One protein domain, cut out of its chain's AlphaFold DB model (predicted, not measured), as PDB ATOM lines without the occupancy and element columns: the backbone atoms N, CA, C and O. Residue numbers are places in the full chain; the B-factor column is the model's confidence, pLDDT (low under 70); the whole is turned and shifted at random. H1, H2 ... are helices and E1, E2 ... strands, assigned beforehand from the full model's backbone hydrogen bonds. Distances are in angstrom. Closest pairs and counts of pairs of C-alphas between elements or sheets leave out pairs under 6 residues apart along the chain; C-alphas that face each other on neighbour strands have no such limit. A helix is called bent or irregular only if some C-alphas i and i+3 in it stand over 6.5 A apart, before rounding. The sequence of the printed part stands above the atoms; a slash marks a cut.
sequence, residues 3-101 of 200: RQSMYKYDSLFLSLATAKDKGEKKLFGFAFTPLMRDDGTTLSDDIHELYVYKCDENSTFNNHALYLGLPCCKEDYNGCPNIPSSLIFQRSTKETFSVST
ATOM      1  N   ARG A   3     133.721 111.571 163.417       50.88
ATOM      2  CA  ARG A   3     133.222 111.472 162.040       50.88
ATOM      3  C   ARG A   3     134.401 111.150 161.133       50.88
ATOM      4  O   ARG A   3     135.351 111.924 161.082       50.88
ATOM      5  N   GLN A   4     134.347 110.018 160.438       45.28
ATOM      6  CA  GLN A   4     135.388 109.608 159.497       45.28
ATOM      7  C   GLN A   4     134.767 109.408 158.114       45.28
ATOM      8  O   GLN A   4     133.844 108.611 157.952       45.28
ATOM      9  N   SER A   5     135.259 110.167 157.135       52.50
ATOM     10  CA  SER A   5     134.903 110.034 155.722       52.50
ATOM     11  C   SER A   5     135.817 109.013 155.049       52.50
ATOM     12  O   SER A   5     137.036 109.066 155.227       52.50
ATOM     13  N   MET A   6     135.243 108.100 154.267       51.03
ATOM     14  CA  MET A   6     135.978 107.087 153.508       51.03
ATOM     15  C   MET A   6     135.379 106.947 152.106       51.03
ATOM     16  O   MET A   6     134.160 106.943 151.948       51.03
ATOM     17  N   TYR A   7     136.229 106.810 151.090       51.44
ATOM     18  CA  TYR A   7     135.800 106.528 149.719       51.44
ATOM     19  C   TYR A   7     135.750 105.014 149.509       51.44
ATOM     20  O   TYR A   7     136.737 104.324 149.774       51.44
ATOM     21  N   LYS A   8     134.613 104.481 149.055       53.47
ATOM     22  CA  LYS A   8     134.468 103.052 148.742       53.47
ATOM     23  C   LYS A   8     133.529 102.890 147.550       53.47
ATOM     24  O   LYS A   8     132.438 103.442 147.585       53.47
ATOM     25  N   TYR A   9     133.939 102.134 146.531       56.28
ATOM     26  CA  TYR A   9     133.095 101.798 145.369       56.28
ATOM     27  C   TYR A   9     132.397 103.022 144.738       56.28
ATOM     28  O   TYR A   9     131.173 103.062 144.655       56.28
ATOM     29  N   ASP A  10     133.173 104.059 144.399       62.94
ATOM     30  CA  ASP A  10     132.678 105.318 143.810       62.94
ATOM     31  C   ASP A  10     131.532 105.987 144.587       62.94
ATOM     32  O   ASP A  10     130.724 106.725 144.035       62.94
ATOM     33  N   SER A  11     131.463 105.746 145.894       60.94
ATOM     34  CA  SER A  11     130.504 106.371 146.798       60.94
ATOM     35  C   SER A  11     131.240 107.011 147.970       60.94
ATOM     36  O   SER A  11     132.241 106.489 148.482       60.94
ATOM     37  N   LEU A  12     130.738 108.167 148.400       61.22
ATOM     38  CA  LEU A  12     131.204 108.835 149.605       61.22
ATOM     39  C   LEU A  12     130.506 108.199 150.809       61.22
ATOM     40  O   LEU A  12     129.291 108.329 150.958       61.22
ATOM     41  N   PHE A  13     131.275 107.532 151.674       67.12
ATOM     42  CA  PHE A  13     130.773 106.948 152.915       67.12
ATOM     43  C   PHE A  13     131.138 107.801 154.121       67.12
ATOM     44  O   PHE A  13     132.294 108.187 154.325       67.12
ATOM     45  N   LEU A  14     130.135 108.043 154.956       63.34
ATOM     46  CA  LEU A  14     130.250 108.794 156.193       63.34
ATOM     47  C   LEU A  14     129.873 107.875 157.350       63.34
ATOM     48  O   LEU A  14     128.702 107.600 157.612       63.34
ATOM     49  N   SER A  15     130.903 107.387 158.035       66.19
ATOM     50  CA  SER A  15     130.763 106.496 159.182       66.19
ATOM     51  C   SER A  15     130.478 107.301 160.449       66.19
ATOM     52  O   SER A  15     131.237 108.211 160.800       66.19
ATOM     53  N   LEU A  16     129.410 106.939 161.165       64.94
ATOM     54  CA  LEU A  16     129.083 107.485 162.480       64.94
ATOM     55  C   LEU A  16     129.524 106.479 163.550       64.94
ATOM     56  O   LEU A  16     128.923 105.415 163.731       64.94
ATOM     57  N   ALA A  17     130.606 106.814 164.255       60.56
ATOM     58  CA  ALA A  17     131.174 105.985 165.312       60.56
ATOM     59  C   ALA A  17     131.176 106.708 166.666       60.56
ATOM     60  O   ALA A  17     131.426 107.916 166.774       60.56
ATOM     61  N   THR A  18     130.902 105.954 167.729       53.91
ATOM     62  CA  THR A  18     131.126 106.407 169.106       53.91
ATOM     63  C   THR A  18     132.414 105.789 169.626       53.91
ATOM     64  O   THR A  18     132.577 104.567 169.567       53.91
ATOM     65  N   ALA A  19     133.303 106.615 170.173       50.00
ATOM     66  CA  ALA A  19     134.413 106.128 170.976       50.00
ATOM     67  C   ALA A  19     133.870 105.626 172.324       50.00
ATOM     68  O   ALA A  19     133.126 106.346 172.992       50.00
ATOM     69  N   LYS A  20     134.208 104.391 172.708       55.09
ATOM     70  CA  LYS A  20     134.035 103.906 174.086       55.09
ATOM     71  C   LYS A  20     135.329 104.110 174.878       55.09
ATOM     72  O   LYS A  20     136.407 104.121 174.291       55.09
ATOM     73  N   ASP A  21     135.218 104.164 176.209       51.94
ATOM     74  CA  ASP A  21     136.325 104.359 177.174       51.94
ATOM     75  C   ASP A  21     137.545 103.435 176.987       51.94
ATOM     76  O   ASP A  21     138.626 103.726 177.486       51.94
ATOM     77  N   LYS A  22     137.402 102.318 176.261       56.84
ATOM     78  CA  LYS A  22     138.479 101.351 175.991       56.84
ATOM     79  C   LYS A  22     139.180 101.527 174.637       56.84
ATOM     80  O   LYS A  22     139.936 100.651 174.235       56.84
ATOM     81  N   GLY A  23     138.915 102.607 173.898       56.31
ATOM     82  CA  GLY A  23     139.509 102.850 172.574       56.31
ATOM     83  C   GLY A  23     138.869 102.053 171.427       56.31
ATOM     84  O   GLY A  23     139.181 102.295 170.262       56.31
ATOM     85  N   GLU A  24     137.927 101.153 171.723       57.41
ATOM     86  CA  GLU A  24     137.120 100.480 170.705       57.41
ATOM     87  C   GLU A  24     136.088 101.450 170.110       57.41
ATOM     88  O   GLU A  24     135.197 101.962 170.801       57.41
ATOM     89  N   LYS A  25     136.198 101.694 168.801       62.25
ATOM     90  CA  LYS A  25     135.212 102.449 168.022       62.25
ATOM     91  C   LYS A  25     134.110 101.496 167.567       62.25
ATOM     92  O   LYS A  25     134.346 100.626 166.731       62.25
ATOM     93  N   LYS A  26     132.895 101.666 168.099       68.81
ATOM     94  CA  LYS A  26     131.708 100.954 167.601       68.81
ATOM     95  C   LYS A  26     130.991 101.837 166.580       68.81
ATOM     96  O   LYS A  26     130.622 102.969 166.906       68.81
ATOM     97  N   LEU A  27     130.809 101.327 165.361       70.38
ATOM     98  CA  LEU A  27     129.928 101.948 164.373       70.38
ATOM     99  C   LEU A  27     128.492 101.781 164.879       70.38
ATOM    100  O   LEU A  27     128.111 100.687 165.290       70.38
ATOM    101  N   PHE A  28     127.719 102.861 164.899       81.06
ATOM    102  CA  PHE A  28     126.303 102.815 165.286       81.06
ATOM    103  C   PHE A  28     125.386 103.262 164.148       81.06
ATOM    104  O   PHE A  28     124.183 102.998 164.166       81.06
ATOM    105  N   GLY A  29     125.954 103.913 163.135       83.06
ATOM    106  CA  GLY A  29     125.241 104.254 161.924       83.06
ATOM    107  C   GLY A  29     126.164 104.739 160.821       83.06
ATOM    108  O   GLY A  29     127.372 104.904 161.008       83.06
ATOM    109  N   PHE A  30     125.583 104.955 159.654       85.19
ATOM    110  CA  PHE A  30     126.280 105.476 158.491       85.19
ATOM    111  C   PHE A  30     125.321 106.270 157.608       85.19
ATOM    112  O   PHE A  30     124.105 106.090 157.657       85.19
ATOM    113  N   ALA A  31     125.896 107.139 156.793       84.88
ATOM    114  CA  ALA A  31     125.249 107.761 155.651       84.88
ATOM    115  C   ALA A  31     126.144 107.546 154.426       84.88
ATOM    116  O   ALA A  31     127.360 107.359 154.559       84.88
ATOM    117  N   PHE A  32     125.558 107.550 153.238       85.00
ATOM    118  CA  PHE A  32     126.306 107.409 151.994       85.00
ATOM    119  C   PHE A  32     125.632 108.191 150.877       85.00
ATOM    120  O   PHE A  32     124.462 108.530 150.997       85.00
ATOM    121  N   THR A  33     126.375 108.475 149.815       81.50
ATOM    122  CA  THR A  33     125.843 108.965 148.540       81.50
ATOM    123  C   THR A  33     126.755 108.480 147.413       81.50
ATOM    124  O   THR A  33     127.982 108.513 147.585       81.50
ATOM    125  N   PRO A  34     126.214 108.017 146.276       77.94
ATOM    126  CA  PRO A  34     127.036 107.696 145.118       77.94
ATOM    127  C   PRO A  34     127.676 108.973 144.554       77.94
ATOM    128  O   PRO A  34     127.076 110.049 144.583       77.94
ATOM    129  N   LEU A  35     128.916 108.873 144.068       73.81
ATOM    130  CA  LEU A  35     129.619 109.980 143.401       73.81
ATOM    131  C   LEU A  35     129.173 110.150 141.947       73.81
ATOM    132  O   LEU A  35     129.408 111.205 141.360       73.81
ATOM    133  N   MET A  36     128.551 109.124 141.367       74.06
ATOM    134  CA  MET A  36     127.981 109.136 140.027       74.06
ATOM    135  C   MET A  36     126.564 108.572 140.092       74.06
ATOM    136  O   MET A  36     126.342 107.525 140.696       74.06
ATOM    137  N   ARG A  37     125.610 109.291 139.513       71.31
ATOM    138  CA  ARG A  37     124.203 108.900 139.426       71.31
ATOM    139  C   ARG A  37     123.989 107.894 138.293       71.31
ATOM    140  O   ARG A  37     124.843 107.732 137.421       71.31
ATOM    141  N   ASP A  38     122.822 107.251 138.282       69.69
ATOM    142  CA  ASP A  38     122.446 106.260 137.260       69.69
ATOM    143  C   ASP A  38     122.368 106.847 135.839       69.69
ATOM    144  O   ASP A  38     122.528 106.129 134.854       69.69
ATOM    145  N   ASP A  39     122.155 108.161 135.720       67.88
ATOM    146  CA  ASP A  39     122.174 108.898 134.450       67.88
ATOM    147  C   ASP A  39     123.598 109.220 133.949       67.88
ATOM    148  O   ASP A  39     123.765 109.880 132.923       67.88
ATOM    149  N   GLY A  40     124.630 108.758 134.663       64.06
ATOM    150  CA  GLY A  40     126.037 109.007 134.359       64.06
ATOM    151  C   GLY A  40     126.533 110.388 134.789       64.06
ATOM    152  O   GLY A  40     127.706 110.703 134.578       64.06
ATOM    153  N   THR A  41     125.688 111.221 135.404       66.88
ATOM    154  CA  THR A  41     126.115 112.519 135.933       66.88
ATOM    155  C   THR A  41     126.877 112.350 137.243       66.88
ATOM    156  O   THR A  41     126.602 111.458 138.045       66.88
ATOM    157  N   THR A  42     127.868 113.208 137.479       72.81
ATOM    158  CA  THR A  42     128.580 113.235 138.762       72.81
ATOM    159  C   THR A  42     127.751 113.951 139.828       72.81
ATOM    160  O   THR A  42     126.894 114.786 139.524       72.81
ATOM    161  N   LEU A  43     127.982 113.604 141.094       80.19
ATOM    162  CA  LEU A  43     127.357 114.253 142.242       80.19
ATOM    163  C   LEU A  43     127.652 115.758 142.208       80.19
ATOM    164  O   LEU A  43     128.795 116.170 142.061       80.19
ATOM    165  N   SER A  44     126.623 116.589 142.334       75.50
ATOM    166  CA  SER A  44     126.773 118.040 142.219       75.50
ATOM    167  C   SER A  44     127.564 118.646 143.382       75.50
ATOM    168  O   SER A  44     127.521 118.146 144.508       75.50
ATOM    169  N   ASP A  45     128.241 119.762 143.116       76.06
ATOM    170  CA  ASP A  45     128.876 120.595 144.141       76.06
ATOM    171  C   ASP A  45     127.805 121.356 144.927       76.06
ATOM    172  O   ASP A  45     127.415 122.465 144.561       76.06
ATOM    173  N   ASP A  46     127.284 120.727 145.979       77.06
ATOM    174  CA  ASP A  46     126.187 121.259 146.785       77.06
ATOM    175  C   ASP A  46     126.204 120.676 148.210       77.06
ATOM    176  O   ASP A  46     127.085 119.894 148.584       77.06
ATOM    177  N   ILE A  47     125.237 121.078 149.030       78.19
ATOM    178  CA  ILE A  47     124.916 120.478 150.319       78.19
ATOM    179  C   ILE A  47     123.860 119.389 150.106       78.19
ATOM    180  O   ILE A  47     122.724 119.665 149.735       78.19
ATOM    181  N   HIS A  48     124.219 118.151 150.425       80.81
ATOM    182  CA  HIS A  48     123.358 116.978 150.300       80.81
ATOM    183  C   HIS A  48     122.831 116.553 151.667       80.81
ATOM    184  O   HIS A  48     123.616 116.278 152.579       80.81
ATOM    185  N   GLU A  49     121.507 116.482 151.815       85.06
ATOM    186  CA  GLU A  49     120.853 115.898 152.991       85.06
ATOM    187  C   GLU A  49     120.718 114.382 152.831       85.06
ATOM    188  O   GLU A  49     119.845 113.885 152.120       85.06
ATOM    189  N   LEU A  50     121.564 113.640 153.537       84.75
ATOM    190  CA  LEU A  50     121.606 112.187 153.481       84.75
ATOM    191  C   LEU A  50     120.795 111.550 154.609       84.75
ATOM    192  O   LEU A  50     120.732 112.052 155.738       84.75
ATOM    193  N   TYR A  51     120.217 110.389 154.325       87.25
ATOM    194  CA  TYR A  51     119.606 109.545 155.337       87.25
ATOM    195  C   TYR A  51     120.656 108.868 156.217       87.25
ATOM    196  O   TYR A  51     121.692 108.398 155.749       87.25
ATOM    197  N   VAL A  52     120.346 108.776 157.511       86.44
ATOM    198  CA  VAL A  52     121.157 108.030 158.474       86.44
ATOM    199  C   VAL A  52     120.583 106.631 158.637       86.44
ATOM    200  O   VAL A  52     119.417 106.463 158.997       86.44
ATOM    201  N   TYR A  53     121.412 105.622 158.412       85.69
ATOM    202  CA  TYR A  53     121.088 104.218 158.617       85.69
ATOM    203  C   TYR A  53     121.714 103.711 159.906       85.69
ATOM    204  O   TYR A  53     122.894 103.943 160.166       85.69
ATOM    205  N   LYS A  54     120.927 103.003 160.719       87.25
ATOM    206  CA  LYS A  54     121.419 102.329 161.921       87.25
ATOM    207  C   LYS A  54     122.228 101.102 161.534       87.25
ATOM    208  O   LYS A  54     121.823 100.353 160.648       87.25
ATOM    209  N   CYS A  55     123.338 100.888 162.226       84.62
ATOM    210  CA  CYS A  55     124.177  99.714 162.051       84.62
ATOM    211  C   CYS A  55     124.480  99.095 163.415       84.62
ATOM    212  O   CYS A  55     125.263  99.643 164.190       84.62
ATOM    213  N   ASP A  56     123.863  97.949 163.695       79.81
ATOM    214  CA  ASP A  56     124.026  97.252 164.973       79.81
ATOM    215  C   ASP A  56     125.290  96.371 165.006       79.81
ATOM    216  O   ASP A  56     125.938  96.252 166.058       79.81
ATOM    217  N   GLU A  57     125.675  95.820 163.844       78.62
ATOM    218  CA  GLU A  57     126.805  94.904 163.644       78.62
ATOM    219  C   GLU A  57     127.732  95.346 162.497       78.62
ATOM    220  O   GLU A  57     127.320  95.457 161.342       78.62
ATOM    221  N   ASN A  58     129.024  95.527 162.796       70.06
ATOM    222  CA  ASN A  58     130.029  95.940 161.806       70.06
ATOM    223  C   ASN A  58     130.243  94.907 160.680       70.06
ATOM    224  O   ASN A  58     130.590  95.283 159.564       70.06
ATOM    225  N   SER A  59     130.067  93.610 160.960       74.12
ATOM    226  CA  SER A  59     130.196  92.515 159.982       74.12
ATOM    227  C   SER A  59     129.256  92.705 158.794       74.12
ATOM    228  O   SER A  59     129.648  92.507 157.647       74.12
ATOM    229  N   THR A  60     128.037  93.153 159.071       75.50
ATOM    230  CA  THR A  60     126.981  93.386 158.086       75.50
ATOM    231  C   THR A  60     127.318  94.552 157.161       75.50
ATOM    232  O   THR A  60     127.074  94.484 155.958       75.50
ATOM    233  N   PHE A  61     127.980  95.585 157.689       76.25
ATOM    234  CA  PHE A  61     128.482  96.726 156.915       76.25
ATOM    235  C   PHE A  61     129.627  96.362 155.949       76.25
ATOM    236  O   PHE A  61     129.930  97.109 155.018       76.25
ATOM    237  N   ASN A  62     130.271  95.203 156.097       77.31
ATOM    238  CA  ASN A  62     131.278  94.780 155.122       77.31
ATOM    239  C   ASN A  62     130.656  94.323 153.794       77.31
ATOM    240  O   ASN A  62     131.328  94.393 152.762       77.31
ATOM    241  N   ASN A  63     129.382  93.915 153.794       79.12
ATOM    242  CA  ASN A  63     128.668  93.492 152.595       79.12
ATOM    243  C   ASN A  63     127.958  94.683 151.927       79.12
ATOM    244  O   ASN A  63     126.860  95.078 152.316       79.12
ATOM    245  N   HIS A  64     128.588  95.248 150.897       73.31
ATOM    246  CA  HIS A  64     128.103  96.461 150.231       73.31
ATOM    247  C   HIS A  64     126.779  96.291 149.479       73.31
ATOM    248  O   HIS A  64     126.025  97.254 149.340       73.31
ATOM    249  N   ALA A  65     126.454  95.070 149.042       77.56
ATOM    250  CA  ALA A  65     125.196  94.783 148.355       77.56
ATOM    251  C   ALA A  65     123.967  95.053 149.243       77.56
ATOM    252  O   ALA A  65     122.865  95.226 148.735       77.56
ATOM    253  N   LEU A  66     124.160  95.114 150.566       79.38
ATOM    254  CA  LEU A  66     123.088  95.324 151.534       79.38
ATOM    255  C   LEU A  66     122.714  96.798 151.736       79.38
ATOM    256  O   LEU A  66     121.622  97.063 152.233       79.38
ATOM    257  N   TYR A  67     123.593  97.747 151.385       79.00
ATOM    258  CA  TYR A  67     123.312  99.181 151.543       79.00
ATOM    259  C   TYR A  67     123.338  99.987 150.249       79.00
ATOM    260  O   TYR A  67     122.638 100.987 150.195       79.00
ATOM    261  N   LEU A  68     124.069  99.580 149.204       77.94
ATOM    262  CA  LEU A  68     124.154 100.376 147.968       77.94
ATOM    263  C   LEU A  68     122.816 100.495 147.219       77.94
ATOM    264  O   LEU A  68     122.633 101.443 146.471       77.94
ATOM    265  N   GLY A  69     121.882  99.562 147.431       78.25
ATOM    266  CA  GLY A  69     120.526  99.632 146.869       78.25
ATOM    267  C   GLY A  69     119.516 100.400 147.729       78.25
ATOM    268  O   GLY A  69     118.324 100.374 147.430       78.25
ATOM    269  N   LEU A  70     119.945 101.011 148.839       83.44
ATOM    270  CA  LEU A  70     119.061 101.788 149.706       83.44
ATOM    271  C   LEU A  70     118.984 103.247 149.227       83.44
ATOM    272  O   LEU A  70     119.974 103.771 148.725       83.44
ATOM    273  N   PRO A  71     117.849 103.941 149.421       84.88
ATOM    274  CA  PRO A  71     117.759 105.366 149.115       84.88
ATOM    275  C   PRO A  71     118.771 106.173 149.931       84.88
ATOM    276  O   PRO A  71     118.872 105.978 151.142       84.88
ATOM    277  N   CYS A  72     119.481 107.116 149.317       84.44
ATOM    278  CA  CYS A  72     120.445 107.931 150.054       84.44
ATOM    279  C   CYS A  72     119.884 109.297 150.477       84.44
ATOM    280  O   CYS A  72     120.248 109.799 151.543       84.44
ATOM    281  N   CYS A  73     118.940 109.852 149.712       82.06
ATOM    282  CA  CYS A  73     118.335 111.166 149.936       82.06
ATOM    283  C   CYS A  73     116.839 111.204 149.544       82.06
ATOM    284  O   CYS A  73     116.212 110.177 149.260       82.06
ATOM    285  N   LYS A  74     116.209 112.385 149.610       74.31
ATOM    286  CA  LYS A  74     114.769 112.562 149.326       74.31
ATOM    287  C   LYS A  74     114.441 112.372 147.848       74.31
ATOM    288  O   LYS A  74     113.357 111.891 147.527       74.31
ATOM    289  N   GLU A  75     115.377 112.714 146.975       67.88
ATOM    290  CA  GLU A  75     115.231 112.698 145.522       67.88
ATOM    291  C   GLU A  75     115.097 111.262 144.981       67.88
ATOM    292  O   GLU A  75     114.300 111.022 144.074       67.88
ATOM    293  N   ASP A  76     115.755 110.291 145.624       61.12
ATOM    294  CA  ASP A  76     115.700 108.863 145.264       61.12
ATOM    295  C   ASP A  76     114.403 108.164 145.708       61.12
ATOM    296  O   ASP A  76     114.100 107.044 145.292       61.12
ATOM    297  N   TYR A  77     113.597 108.804 146.564       56.47
ATOM    298  CA  TYR A  77     112.406 108.177 147.150       56.47
ATOM    299  C   TYR A  77     111.285 107.936 146.120       56.47
ATOM    300  O   TYR A  77     110.387 107.129 146.357       56.47
ATOM    301  N   ASN A  78     111.349 108.594 144.958       52.12
ATOM    302  CA  ASN A  78     110.358 108.456 143.889       52.12
ATOM    303  C   ASN A  78     110.577 107.220 142.989       52.12
ATOM    304  O   ASN A  78     109.705 106.911 142.178       52.12
ATOM    305  N   GLY A  79     111.701 106.501 143.123       50.03
ATOM    306  CA  GLY A  79     112.078 105.396 142.227       50.03
ATOM    307  C   GLY A  79     111.793 103.974 142.730       50.03
ATOM    308  O   GLY A  79     111.867 103.032 141.943       50.03
ATOM    309  N   CYS A  80     111.468 103.767 144.013       46.09
ATOM    310  CA  CYS A  80     111.403 102.416 144.594       46.09
ATOM    311  C   CYS A  80     110.130 102.184 145.437       46.09
ATOM    312  O   CYS A  80     110.129 102.453 146.638       46.09
ATOM    313  N   PRO A  81     109.053 101.615 144.858       45.16
ATOM    314  CA  PRO A  81     107.792 101.373 145.571       45.16
ATOM    315  C   PRO A  81     107.825 100.214 146.583       45.16
ATOM    316  O   PRO A  81     106.884 100.062 147.356       45.16
ATOM    317  N   ASN A  82     108.872  99.381 146.587       48.06
ATOM    318  CA  ASN A  82     108.910  98.124 147.343       48.06
ATOM    319  C   ASN A  82     110.177  98.016 148.192       48.06
ATOM    320  O   ASN A  82     111.090  97.253 147.885       48.06
ATOM    321  N   ILE A  83     110.227  98.778 149.281       55.50
ATOM    322  CA  ILE A  83     111.224  98.547 150.324       55.50
ATOM    323  C   ILE A  83     110.740  97.339 151.149       55.50
ATOM    324  O   ILE A  83     109.668  97.430 151.753       55.50
ATOM    325  N   PRO A  84     111.464  96.204 151.189       54.59
ATOM    326  CA  PRO A  84     111.052  95.066 152.000       54.59
ATOM    327  C   PRO A  84     111.005  95.465 153.480       54.59
ATOM    328  O   PRO A  84     111.896  96.138 153.994       54.59
ATOM    329  N   SER A  85     109.959  95.034 154.182       54.47
ATOM    330  CA  SER A  85     109.671  95.411 155.572       54.47
ATOM    331  C   SER A  85     110.735  94.972 156.591       54.47
ATOM    332  O   SER A  85     110.703  95.433 157.729       54.47
ATOM    333  N   SER A  86     111.695  94.128 156.196       60.56
ATOM    334  CA  SER A  86     112.882  93.782 156.984       60.56
ATOM    335  C   SER A  86     114.168  94.225 156.275       60.56
ATOM    336  O   SER A  86     114.964  93.402 155.816       60.56
ATOM    337  N   LEU A  87     114.377  95.536 156.150       69.31
ATOM    338  CA  LEU A  87     115.694  96.037 155.768       69.31
ATOM    339  C   LEU A  87     116.706  95.719 156.868       69.31
ATOM    340  O   LEU A  87     116.472  96.009 158.039       69.31
ATOM    341  N   ILE A  88     117.849  95.171 156.462       79.50
ATOM    342  CA  ILE A  88     118.984  94.895 157.350       79.50
ATOM    343  C   ILE A  88     119.503  96.191 157.991       79.50
ATOM    344  O   ILE A  88     119.882  96.199 159.160       79.50
ATOM    345  N   PHE A  89     119.466  97.299 157.245       84.75
ATOM    346  CA  PHE A  89     119.770  98.630 157.756       84.75
ATOM    347  C   PHE A  89     118.497  99.461 157.879       84.75
ATOM    348  O   PHE A  89     117.848  99.798 156.886       84.75
ATOM    349  N   GLN A  90     118.148  99.828 159.110       86.88
ATOM    350  CA  GLN A  90     116.971 100.645 159.374       86.88
ATOM    351  C   GLN A  90     117.303 102.135 159.249       86.88
ATOM    352  O   GLN A  90     118.168 102.650 159.961       86.88
ATOM    353  N   ARG A  91     116.567 102.851 158.391       86.94
ATOM    354  CA  ARG A  91     116.652 104.315 158.284       86.94
ATOM    355  C   ARG A  91     116.161 104.986 159.573       86.94
ATOM    356  O   ARG A  91     115.061 104.699 160.048       86.94
ATOM    357  N   SER A  92     116.938 105.923 160.106       82.56
ATOM    358  CA  SER A  92     116.534 106.814 161.194       82.56
ATOM    359  C   SER A  92     115.470 107.796 160.698       82.56
ATOM    360  O   SER A  92     115.632 108.442 159.669       82.56
ATOM    361  N   THR A  93     114.351 107.918 161.415       80.25
ATOM    362  CA  THR A  93     113.272 108.867 161.073       80.25
ATOM    363  C   THR A  93     113.486 110.260 161.655       80.25
ATOM    364  O   THR A  93     112.718 111.170 161.360       80.25
ATOM    365  N   LYS A  94     114.499 110.419 162.513       80.12
ATOM    366  CA  LYS A  94     114.765 111.653 163.259       80.12
ATOM    367  C   LYS A  94     116.089 112.308 162.885       80.12
ATOM    368  O   LYS A  94     116.309 113.452 163.262       80.12
ATOM    369  N   GLU A  95     116.965 111.584 162.197       80.69
ATOM    370  CA  GLU A  95     118.336 112.013 161.943       80.69
ATOM    371  C   GLU A  95     118.604 112.053 160.442       80.69
ATOM    372  O   GLU A  95     118.341 111.091 159.717       80.69
ATOM    373  N   THR A  96     119.163 113.173 160.003       78.88
ATOM    374  CA  THR A  96     119.719 113.377 158.668       78.88
ATOM    375  C   THR A  96     121.164 113.839 158.808       78.88
ATOM    376  O   THR A  96     121.569 114.382 159.841       78.88
ATOM    377  N   PHE A  97     121.966 113.593 157.779       79.06
ATOM    378  CA  PHE A  97     123.355 114.020 157.727       79.06
ATOM    379  C   PHE A  97     123.571 114.937 156.531       79.06
ATOM    380  O   PHE A  97     123.460 114.497 155.394       79.06
ATOM    381  N   SER A  98     123.911 116.199 156.781       76.31
ATOM    382  CA  SER A  98     124.260 117.135 155.712       76.31
ATOM    383  C   SER A  98     125.749 117.044 155.386       76.31
ATOM    384  O   SER A  98     126.591 117.220 156.272       76.31
ATOM    385  N   VAL A  99     126.079 116.802 154.118       74.19
ATOM    386  CA  VAL A  99     127.451 116.851 153.598       74.19
ATOM    387  C   VAL A  99     127.547 117.887 152.489       74.19
ATOM    388  O   VAL A  99     126.726 117.894 151.585       74.19
ATOM    389  N   SER A 100     128.549 118.762 152.547       72.75
ATOM    390  CA  SER A 100     128.887 119.622 151.413       72.75
ATOM    391  C   SER A 100     129.942 118.924 150.571       72.75
ATOM    392  O   SER A 100     130.972 118.498 151.102       72.75
ATOM    393  N   THR A 101     129.682 118.785 149.277       68.56
ATOM    394  CA  THR A 101     130.638 118.230 148.322       68.56
ATOM    395  C   THR A 101     131.212 119.333 147.453       68.56
ATOM    396  O   THR A 101     130.515 120.248 147.024       68.56
TER     397      THR A 101
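Overview. This is residues 3 to 101 of the 200 residues of the protein "C2 DOCK-type domain-containing protein" of Limosa lapponica baueri (UniProt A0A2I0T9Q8). A single antiparallel sheet of five strands, strongly twisted and curled like part of a barrel, forms the body, with the E2 and E3 hairpin reaching out at one end and the loop of residues 35 to 46 at the other. Between E4 and E5 the chain makes a wide loop, residues 55 to 90, which holds two very short helices, H1 and H2. The 99 printed residues run E1 E2 E3 E4 H1 H2 E5, with the sheet in the order E1, E2, E3, E4, E5; the class is mostly strand. The whole is compact, with a radius of gyration of the C-alphas of 13.8 A, and spans 45 by 32 by 25 A.

Along the chain. E1 is residues 3 to 8, 15.8 A long, and its C-alpha 3 is at (133.222, 111.472, 162.040). E2 is residues 11 to 19, 24.5 A, and E3 residues 25 to 34, 24.9 A, which bends by 70 degrees at residue 28. E4 is residues 47 to 54, 21.8 A. H1 is residues 58 to 61, 5.2 A, with C-alpha 58 at (130.029, 95.940, 161.806). H2 is residues 75 to 78, irregular but only just, with C-alphas 75 and 78 6.7 A apart. E5 is residues 91 to 100, 20.8 A, bends by 101 degrees at residue 94, and has C-alpha 100 at (128.887, 119.622, 151.413).

Arrangement. E1 to E4 form a meander, each strand the antiparallel neighbour of the one before. E1 and E2 are a hairpin at 147 degrees between directions, with N 6 and O 13 3.0 A apart, within hydrogen-bond range. The hairpin of E2 and E3 stands at 162 degrees, with N 14 and O 31 at 2.9 A. E3 and E4, also a hairpin, stand at 136 degrees, with N 53 and O 30 at 2.8 A. The pairing of E4 is staggered: its residues 53 to 54 pair with E3 and its residues 47 to 53 with E5, antiparallel at 144 degrees, where N 50 and O 97 are 2.8 A apart. E1 and E5 are the edge strands and are apart. H1 only grazes the sheet with its residues 58 to 61; its closest C-alphas to E3 are those of Asn 58 and Leu 27, 6.5 A apart. H2 is not on the sheet, and H1 and H2 are apart. Both helices are too short for any O i to N i+4 pair; the one O i to N i+3 pair is within range in H1 and not in H2.

Size, cuts and confidence. The two C-alphas farthest apart, those of Lys 22 and Asp 39, are 45.3 A apart. The printed part has no cut. The links E3 to E4, H1 to H2 and H2 to E5 are long. The mean pLDDT of the printed part is 70.5, and residues 3 to 26, 38 to 41, 75 to 87 and 101 are under 70.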